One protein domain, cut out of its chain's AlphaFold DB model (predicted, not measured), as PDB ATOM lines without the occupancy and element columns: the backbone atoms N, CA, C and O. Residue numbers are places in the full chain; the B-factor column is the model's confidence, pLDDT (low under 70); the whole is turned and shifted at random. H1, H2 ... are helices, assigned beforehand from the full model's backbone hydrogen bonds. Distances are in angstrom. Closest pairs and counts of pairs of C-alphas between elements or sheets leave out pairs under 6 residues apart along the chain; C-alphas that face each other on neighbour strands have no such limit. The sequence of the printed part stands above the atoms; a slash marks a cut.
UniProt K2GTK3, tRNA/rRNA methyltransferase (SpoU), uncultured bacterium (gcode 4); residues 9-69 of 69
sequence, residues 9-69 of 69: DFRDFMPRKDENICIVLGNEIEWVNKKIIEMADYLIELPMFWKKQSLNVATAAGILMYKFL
ATOM      1  N   ASP A   9       3.667 -43.325  36.793       87.75
ATOM      2  CA  ASP A   9       4.214 -43.520  35.452       87.75
ATOM      3  C   ASP A   9       3.873 -44.930  34.940       87.75
ATOM      4  O   ASP A   9       4.129 -45.935  35.610       87.75
ATOM      5  N   PHE A  10       3.314 -45.033  33.731       88.12
ATOM      6  CA  PHE A  10       2.913 -46.319  33.148       88.12
ATOM      7  C   PHE A  10       4.051 -47.350  33.063       88.12
ATOM      8  O   PHE A  10       3.793 -48.554  32.977       88.12
ATOM      9  N   ARG A  11       5.312 -46.901  33.049       88.75
ATOM     10  CA  ARG A  11       6.489 -47.779  32.995       88.75
ATOM     11  C   ARG A  11       6.685 -48.543  34.297       88.75
ATOM     12  O   ARG A  11       7.101 -49.704  34.238       88.75
ATOM     13  N   ASP A  12       6.335 -47.906  35.409       89.62
ATOM     14  CA  ASP A  12       6.533 -48.396  36.772       89.62
ATOM     15  C   ASP A  12       5.307 -49.145  37.309       89.62
ATOM     16  O   ASP A  12       5.403 -49.897  38.279       89.62
ATOM     17  N   PHE A  13       4.153 -49.000  36.653       89.06
ATOM     18  CA  PHE A  13       2.964 -49.770  36.983       89.06
ATOM     19  C   PHE A  13       3.033 -51.195  36.417       89.06
ATOM     20  O   PHE A  13       3.291 -51.412  35.226       89.06
ATOM     21  N   MET A  14       2.751 -52.177  37.275       86.75
ATOM     22  CA  MET A  14       2.596 -53.570  36.875       86.75
ATOM     23  C   MET A  14       1.378 -54.174  37.584       86.75
ATOM     24  O   MET A  14       1.401 -54.305  38.813       86.75
ATOM     25  N   PRO A  15       0.312 -54.525  36.845       84.56
ATOM     26  CA  PRO A  15      -0.879 -55.117  37.436       84.56
ATOM     27  C   PRO A  15      -0.565 -56.503  38.008       84.56
ATOM     28  O   PRO A  15       0.357 -57.196  37.560       84.56
ATOM     29  N   ARG A  16      -1.340 -56.938  39.005       86.31
ATOM     30  CA  ARG A  16      -1.223 -58.308  39.519       86.31
ATOM     31  C   ARG A  16      -1.746 -59.285  38.464       86.31
ATOM     32  O   ARG A  16      -2.717 -58.994  37.777       86.31
ATOM     33  N   LYS A  17      -1.125 -60.465  38.361       78.81
ATOM     34  CA  LYS A  17      -1.433 -61.464  37.315       78.81
ATOM     35  C   LYS A  17      -2.900 -61.913  37.265       78.81
ATOM     36  O   LYS A  17      -3.356 -62.313  36.203       78.81
ATOM     37  N   ASP A  18      -3.612 -61.828  38.385       84.94
ATOM     38  CA  ASP A  18      -5.001 -62.283  38.519       84.94
ATOM     39  C   ASP A  18      -6.000 -61.113  38.638       84.94
ATOM     40  O   ASP A  18      -7.146 -61.295  39.050       84.94
ATOM     41  N   GLU A  19      -5.568 -59.887  38.334       85.94
ATOM     42  CA  GLU A  19      -6.385 -58.681  38.455       85.94
ATOM     43  C   GLU A  19      -7.098 -58.372  37.137       85.94
ATOM     44  O   GLU A  19      -6.475 -58.260  36.083       85.94
ATOM     45  N   ASN A  20      -8.424 -58.223  37.190       88.38
ATOM     46  CA  ASN A  20      -9.196 -57.778  36.035       88.38
ATOM     47  C   ASN A  20      -8.946 -56.286  35.808       88.38
ATOM     48  O   ASN A  20      -9.207 -55.472  36.692       88.38
ATOM     49  N   ILE A  21      -8.479 -55.928  34.615       88.69
ATOM     50  CA  ILE A  21      -8.105 -54.551  34.288       88.69
ATOM     51  C   ILE A  21      -9.208 -53.899  33.456       88.69
ATOM     52  O   ILE A  21      -9.585 -54.400  32.397       88.69
ATOM     53  N   CYS A  22      -9.687 -52.742  33.912       90.00
ATOM     54  CA  CYS A  22     -10.527 -51.840  33.132       90.00
ATOM     55  C   CYS A  22      -9.741 -50.554  32.860       90.00
ATOM     56  O   CYS A  22      -9.398 -49.826  33.789       90.00
ATOM     57  N   ILE A  23      -9.442 -50.279  31.591       88.56
ATOM     58  CA  ILE A  23      -8.726 -49.064  31.191       88.56
ATOM     59  C   ILE A  23      -9.756 -48.017  30.774       88.56
ATOM     60  O   ILE A  23     -10.498 -48.221  29.813       88.56
ATOM     61  N   VAL A  24      -9.773 -46.881  31.471       88.00
ATOM     62  CA  VAL A  24     -10.610 -45.732  31.115       88.00
ATOM     63  C   VAL A  24      -9.726 -44.616  30.583       88.00
ATOM     64  O   VAL A  24      -8.799 -44.175  31.256       88.00
ATOM     65  N   LEU A  25     -10.017 -44.155  29.368       85.88
ATOM     66  CA  LEU A  25      -9.267 -43.095  28.702       85.88
ATOM     67  C   LEU A  25     -10.176 -41.897  28.442       85.88
ATOM     68  O   LEU A  25     -11.319 -42.054  28.014       85.88
ATOM     69  N   GLY A  26      -9.656 -40.701  28.706       75.06
ATOM     70  CA  GLY A  26     -10.347 -39.445  28.433       75.06
ATOM     71  C   GLY A  26     -10.296 -39.068  26.961       75.06
ATOM     72  O   GLY A  26      -9.360 -39.416  26.244       75.06
ATOM     73  N   ASN A  27     -11.303 -38.320  26.516       66.62
ATOM     74  CA  ASN A  27     -11.263 -37.645  25.224       66.62
ATOM     75  C   ASN A  27     -10.591 -36.270  25.388       66.62
ATOM     76  O   ASN A  27     -10.832 -35.584  26.382       66.62
ATOM     77  N   GLU A  28      -9.809 -35.848  24.393       58.78
ATOM     78  CA  GLU A  28      -8.999 -34.616  24.398       58.78
ATOM     79  C   GLU A  28      -9.834 -33.331  24.570       58.78
ATOM     80  O   GLU A  28      -9.296 -32.283  24.917       58.78
ATOM     81  N   ILE A  29     -11.148 -33.404  24.332       53.09
ATOM     82  CA  ILE A  29     -12.059 -32.251  24.365       53.09
ATOM     83  C   ILE A  29     -12.697 -32.046  25.746       53.09
ATOM     84  O   ILE A  29     -12.814 -30.909  26.197       53.09
ATOM     85  N   GLU A  30     -13.107 -33.120  26.429       59.56
ATOM     86  CA  GLU A  30     -13.874 -33.022  27.686       59.56
ATOM     87  C   GLU A  30     -13.150 -33.587  28.913       59.56
ATOM     88  O   GLU A  30     -13.657 -33.459  30.029       59.56
ATOM     89  N   TRP A  31     -11.943 -34.137  28.732       66.44
ATOM     90  CA  TRP A  31     -11.183 -34.841  29.768       66.44
ATOM     91  C   TRP A  31     -11.979 -36.006  30.394       66.44
ATOM     92  O   TRP A  31     -13.135 -36.274  30.059       66.44
ATOM     93  N   VAL A  32     -11.360 -36.770  31.295       72.12
ATOM     94  CA  VAL A  32     -12.104 -37.767  32.083       72.12
ATOM     95  C   VAL A  32     -12.967 -37.047  33.124       72.12
ATOM     96  O   VAL A  32     -12.501 -36.151  33.830       72.12
ATOM     97  N   ASN A  33     -14.235 -37.450  33.252       79.12
ATOM     98  CA  ASN A  33     -15.133 -36.910  34.271       79.12
ATOM     99  C   ASN A  33     -14.539 -37.124  35.675       79.12
ATOM    100  O   ASN A  33     -14.160 -38.242  36.018       79.12
ATOM    101  N   LYS A  34     -14.518 -36.080  36.516       78.44
ATOM    102  CA  LYS A  34     -13.974 -36.147  37.886       78.44
ATOM    103  C   LYS A  34     -14.518 -37.317  38.707       78.44
ATOM    104  O   LYS A  34     -13.750 -37.944  39.419       78.44
ATOM    105  N   LYS A  35     -15.796 -37.666  38.543       84.25
ATOM    106  CA  LYS A  35     -16.395 -38.818  39.237       84.25
ATOM    107  C   LYS A  35     -15.718 -40.138  38.870       84.25
ATOM    108  O   LYS A  35     -15.596 -41.014  39.709       84.25
ATOM    109  N   ILE A  36     -15.300 -40.288  37.614       83.31
ATOM    110  CA  ILE A  36     -14.591 -41.481  37.140       83.31
ATOM    111  C   ILE A  36     -13.181 -41.517  37.728       83.31
ATOM    112  O   ILE A  36     -12.752 -42.570  38.178       83.31
ATOM    113  N   ILE A  37     -12.496 -40.371  37.780       83.62
ATOM    114  CA  ILE A  37     -11.175 -40.243  38.419       83.62
ATOM    115  C   ILE A  37     -11.265 -40.630  39.904       83.62
ATOM    116  O   ILE A  37     -10.427 -41.380  40.384       83.62
ATOM    117  N   GLU A  38     -12.297 -40.172  40.619       85.06
ATOM    118  CA  GLU A  38     -12.529 -40.508  42.035       85.06
ATOM    119  C   GLU A  38     -12.855 -41.991  42.275       85.06
ATOM    120  O   GLU A  38     -12.643 -42.487  43.378       85.06
ATOM    121  N   MET A  39     -13.379 -42.694  41.267       87.75
ATOM    122  CA  MET A  39     -13.669 -44.132  41.328       87.75
ATOM    123  C   MET A  39     -12.498 -45.006  40.858       87.75
ATOM    124  O   MET A  39     -12.579 -46.223  40.990       87.75
ATOM    125  N   ALA A  40     -11.456 -44.423  40.263       87.44
ATOM    126  CA  ALA A  40     -10.342 -45.183  39.712       87.44
ATOM    127  C   ALA A  40      -9.407 -45.673  40.825       87.44
ATOM    128  O   ALA A  40      -8.983 -44.892  41.674       87.44
ATOM    129  N   ASP A  41      -9.032 -46.952  40.775       89.38
ATOM    130  CA  ASP A  41      -8.060 -47.531  41.712       89.38
ATOM    131  C   ASP A  41      -6.649 -46.971  41.494       89.38
ATOM    132  O   ASP A  41      -5.887 -46.768  42.440       89.38
ATOM    133  N   TYR A  42      -6.307 -46.698  40.233       87.69
ATOM    134  CA  TYR A  42      -5.006 -46.179  39.833       87.69
ATOM    135  C   TYR A  42      -5.167 -45.075  38.793       87.69
ATOM    136  O   TYR A  42      -5.938 -45.198  37.839       87.69
ATOM    137  N   LEU A  43      -4.381 -44.014  38.953       88.62
ATOM    138  CA  LEU A  43      -4.207 -42.975  37.947       88.62
ATOM    139  C   LEU A  43      -2.863 -43.207  37.270       88.62
ATOM    140  O   LEU A  43      -1.821 -43.083  37.909       88.62
ATOM    141  N   ILE A  44      -2.895 -43.573  35.991       87.31
ATOM    142  CA  ILE A  44      -1.698 -43.888  35.211       87.31
ATOM    143  C   ILE A  44      -1.437 -42.774  34.207       87.31
ATOM    144  O   ILE A  44      -2.346 -42.374  33.477       87.31
ATOM    145  N   GLU A  45      -0.191 -42.313  34.131       85.94
ATOM    146  CA  GLU A  45       0.234 -41.313  33.156       85.94
ATOM    147  C   GLU A  45       1.189 -41.880  32.101       85.94
ATOM    148  O   GLU A  45       2.055 -42.714  32.370       85.94
ATOM    149  N   LEU A  46       1.030 -41.389  30.869       84.38
ATOM    150  CA  LEU A  46       1.965 -41.600  29.770       84.38
ATOM    151  C   LEU A  46       2.835 -40.337  29.647       84.38
ATOM    152  O   LEU A  46       2.366 -39.334  29.100       84.38
ATOM    153  N   PRO A  47       4.084 -40.350  30.147       78.25
ATOM    154  CA  PRO A  47       4.963 -39.195  30.110       78.25
ATOM    155  C   PRO A  47       5.264 -38.821  28.663       78.25
ATOM    156  O   PRO A  47       5.650 -39.650  27.833       78.25
ATOM    157  N   MET A  48       5.115 -37.536  28.361       76.81
ATOM    158  CA  MET A  48       5.367 -37.008  27.033       76.81
ATOM    159  C   MET A  48       6.587 -36.108  27.024       76.81
ATOM    160  O   MET A  48       6.595 -35.005  27.563       76.81
ATOM    161  N   PHE A  49       7.621 -36.575  26.340       67.62
ATOM    162  CA  PHE A  49       8.881 -35.867  26.203       67.62
ATOM    163  C   PHE A  49       8.889 -35.065  24.896       67.62
ATOM    164  O   PHE A  49       9.649 -35.415  24.005       67.62
ATOM    165  N   TRP A  50       8.013 -34.055  24.727       63.88
ATOM    166  CA  TRP A  50       8.164 -32.971  23.727       63.88
ATOM    167  C   TRP A  50       7.023 -31.928  23.762       63.88
ATOM    168  O   TRP A  50       6.172 -31.940  24.638       63.88
ATOM    169  N   LYS A  51       6.985 -31.023  22.768       58.22
ATOM    170  CA  LYS A  51       6.018 -29.912  22.606       58.22
ATOM    171  C   LYS A  51       4.531 -30.291  22.456       58.22
ATOM    172  O   LYS A  51       3.702 -29.384  22.406       58.22
ATOM    173  N   LYS A  52       4.179 -31.572  22.297       60.91
ATOM    174  CA  LYS A  52       2.770 -31.995  22.213       60.91
ATOM    175  C   LYS A  52       2.205 -32.179  23.621       60.91
ATOM    176  O   LYS A  52       2.930 -32.620  24.500       60.91
ATOM    177  N   GLN A  53       0.932 -31.826  23.810       64.75
ATOM    178  CA  GLN A  53       0.256 -31.836  25.117       64.75
ATOM    179  C   GLN A  53      -0.569 -33.102  25.396       64.75
ATOM    180  O   GLN A  53      -0.779 -33.415  26.561       64.75
ATOM    181  N   SER A  54      -0.927 -33.878  24.363       71.56
ATOM    182  CA  SER A  54      -1.505 -35.229  24.472       71.56
ATOM    183  C   SER A  54      -1.004 -36.183  23.366       71.56
ATOM    184  O   SER A  54      -0.530 -35.748  22.307       71.56
ATOM    185  N   LEU A  55      -1.114 -37.496  23.610       77.38
ATOM    186  CA  LEU A  55      -1.136 -38.521  22.562       77.38
ATOM    187  C   LEU A  55      -2.578 -38.742  22.104       77.38
ATOM    188  O   LEU A  55      -3.516 -38.571  22.878       77.38
ATOM    189  N   ASN A  56      -2.747 -39.218  20.868       85.50
ATOM    190  CA  ASN A  56      -4.044 -39.706  20.424       85.50
ATOM    191  C   ASN A  56      -4.526 -40.839  21.349       85.50
ATOM    192  O   ASN A  56      -3.763 -41.760  21.655       85.50
ATOM    193  N   VAL A  57      -5.803 -40.793  21.734       85.31
ATOM    194  CA  VAL A  57      -6.408 -41.747  22.675       85.31
ATOM    195  C   VAL A  57      -6.232 -43.210  22.250       85.31
ATOM    196  O   VAL A  57      -5.934 -44.058  23.087       85.31
ATOM    197  N   ALA A  58      -6.322 -43.521  20.952       87.44
ATOM    198  CA  ALA A  58      -6.145 -44.884  20.454       87.44
ATOM    199  C   ALA A  58      -4.680 -45.336  20.540       87.44
ATOM    200  O   ALA A  58      -4.399 -46.496  20.838       87.44
ATOM    201  N   THR A  59      -3.731 -44.419  20.330       88.94
ATOM    202  CA  THR A  59      -2.304 -44.703  20.516       88.94
ATOM    203  C   THR A  59      -1.978 -44.953  21.986       88.94
ATOM    204  O   THR A  59      -1.304 -45.933  22.297       88.94
ATOM    205  N   ALA A  60      -2.493 -44.116  22.891       88.44
ATOM    206  CA  ALA A  60      -2.346 -44.309  24.332       88.44
ATOM    207  C   ALA A  60      -2.933 -45.660  24.780       88.44
ATOM    208  O   ALA A  60      -2.266 -46.413  25.487       88.44
ATOM    209  N   ALA A  61      -4.128 -46.009  24.287       89.50
ATOM    210  CA  ALA A  61      -4.763 -47.298  24.546       89.50
ATOM    211  C   ALA A  61      -3.869 -48.474  24.138       89.50
ATOM    212  O   ALA A  61      -3.645 -49.378  24.936       89.50
ATOM    213  N   GLY A  62      -3.325 -48.440  22.917       91.25
ATOM    214  CA  GLY A  62      -2.466 -49.508  22.406       91.25
ATOM    215  C   GLY A  62      -1.204 -49.716  23.243       91.25
ATOM    216  O   GLY A  62      -0.838 -50.857  23.516       91.25
ATOM    217  N   ILE A  63      -0.568 -48.631  23.701       91.12
ATOM    218  CA  ILE A  63       0.626 -48.704  24.560       91.12
ATOM    219  C   ILE A  63       0.288 -49.348  25.908       91.12
ATOM    220  O   ILE A  63       0.997 -50.251  26.349       91.12
ATOM    221  N   LEU A  64      -0.797 -48.906  26.551       90.25
ATOM    222  CA  LEU A  64      -1.206 -49.426  27.858       90.25
ATOM    223  C   LEU A  64      -1.632 -50.893  27.768       90.25
ATOM    224  O   LEU A  64      -1.209 -51.700  28.588       90.25
ATOM    225  N   MET A  65      -2.399 -51.257  26.738       89.81
ATOM    226  CA  MET A  65      -2.791 -52.647  26.500       89.81
ATOM    227  C   MET A  65      -1.573 -53.542  26.283       89.81
ATOM    228  O   MET A  65      -1.487 -54.580  26.918       89.81
ATOM    229  N   TYR A  66      -0.607 -53.131  25.454       90.38
ATOM    230  CA  TYR A  66       0.614 -53.915  25.227       90.38
ATOM    231  C   TYR A  66       1.466 -54.096  26.493       90.38
ATOM    232  O   TYR A  66       2.200 -55.069  26.618       90.38
ATOM    233  N   LYS A  67       1.421 -53.133  27.416       87.94
ATOM    234  CA  LYS A  67       2.189 -53.184  28.664       87.94
ATOM    235  C   LYS A  67       1.504 -54.030  29.741       87.94
ATOM    236  O   LYS A  67       2.205 -54.626  30.556       87.94
ATOM    237  N   PHE A  68       0.173 -54.014  29.799       85.31
ATOM    238  CA  PHE A  68      -0.599 -54.623  30.889       85.31
ATOM    239  C   PHE A  68      -1.175 -56.004  30.556       85.31
ATOM    240  O   PHE A  68      -1.544 -56.718  31.487       85.31
ATOM    241  N   LEU A  69      -1.249 -56.369  29.271       78.00
ATOM    242  CA  LEU A  69      -1.644 -57.693  28.772       78.00
ATOM    243  C   LEU A  69      -0.414 -58.504  28.350       78.00
ATOM    244  O   LEU A  69      -0.416 -59.727  28.609       78.00
TER     245      LEU A  69
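AT A GLANCE: This is residues 9 to 69 of the 69 residues of the protein "tRNA/rRNA methyltransferase (SpoU)" of uncultured bacterium (gcode 4) (UniProt K2GTK3). Little regular structure is present: long winding loops make most of the domain, with the short helix H1 on one side and the longer helix H2 on the opposite side. Residues 9 to 18 lead out to one end, residues 20 to 27 run back between the two helices, and after H1 the chain crosses to the other end near Lys 51 and folds back into H2. The printed part has 61 residues with two named helices, H1 then H2, and no named strand; the class is all helix, though the named elements hold only 18 residues. It is only just compact, close to loose, with a radius of gyration of the C-alphas of 12.2 A and spans of 36 by 27 by 17 A.

HOW THE PARTS SIT: H1, residues 34 to 39, and H2, residues 57 to 68, are apart. In both, every O i to N i+4 pair is within hydrogen-bond range.

IN THESE COORDINATES: H1 begins at C-alpha 34 (-13.974, -36.147, 37.886). H2 measures 16.3 A, ending at C-alpha 68 (-0.599, -54.623, 30.889).

THE WHOLE: The C-alphas farthest apart, of Asp 18 and Lys 51, are 37.7 A apart. The printed part has no cut. The H1 to H2 link is long, 17 residues. Residues 27 to 31 and 49 to 53 have pLDDT under 70.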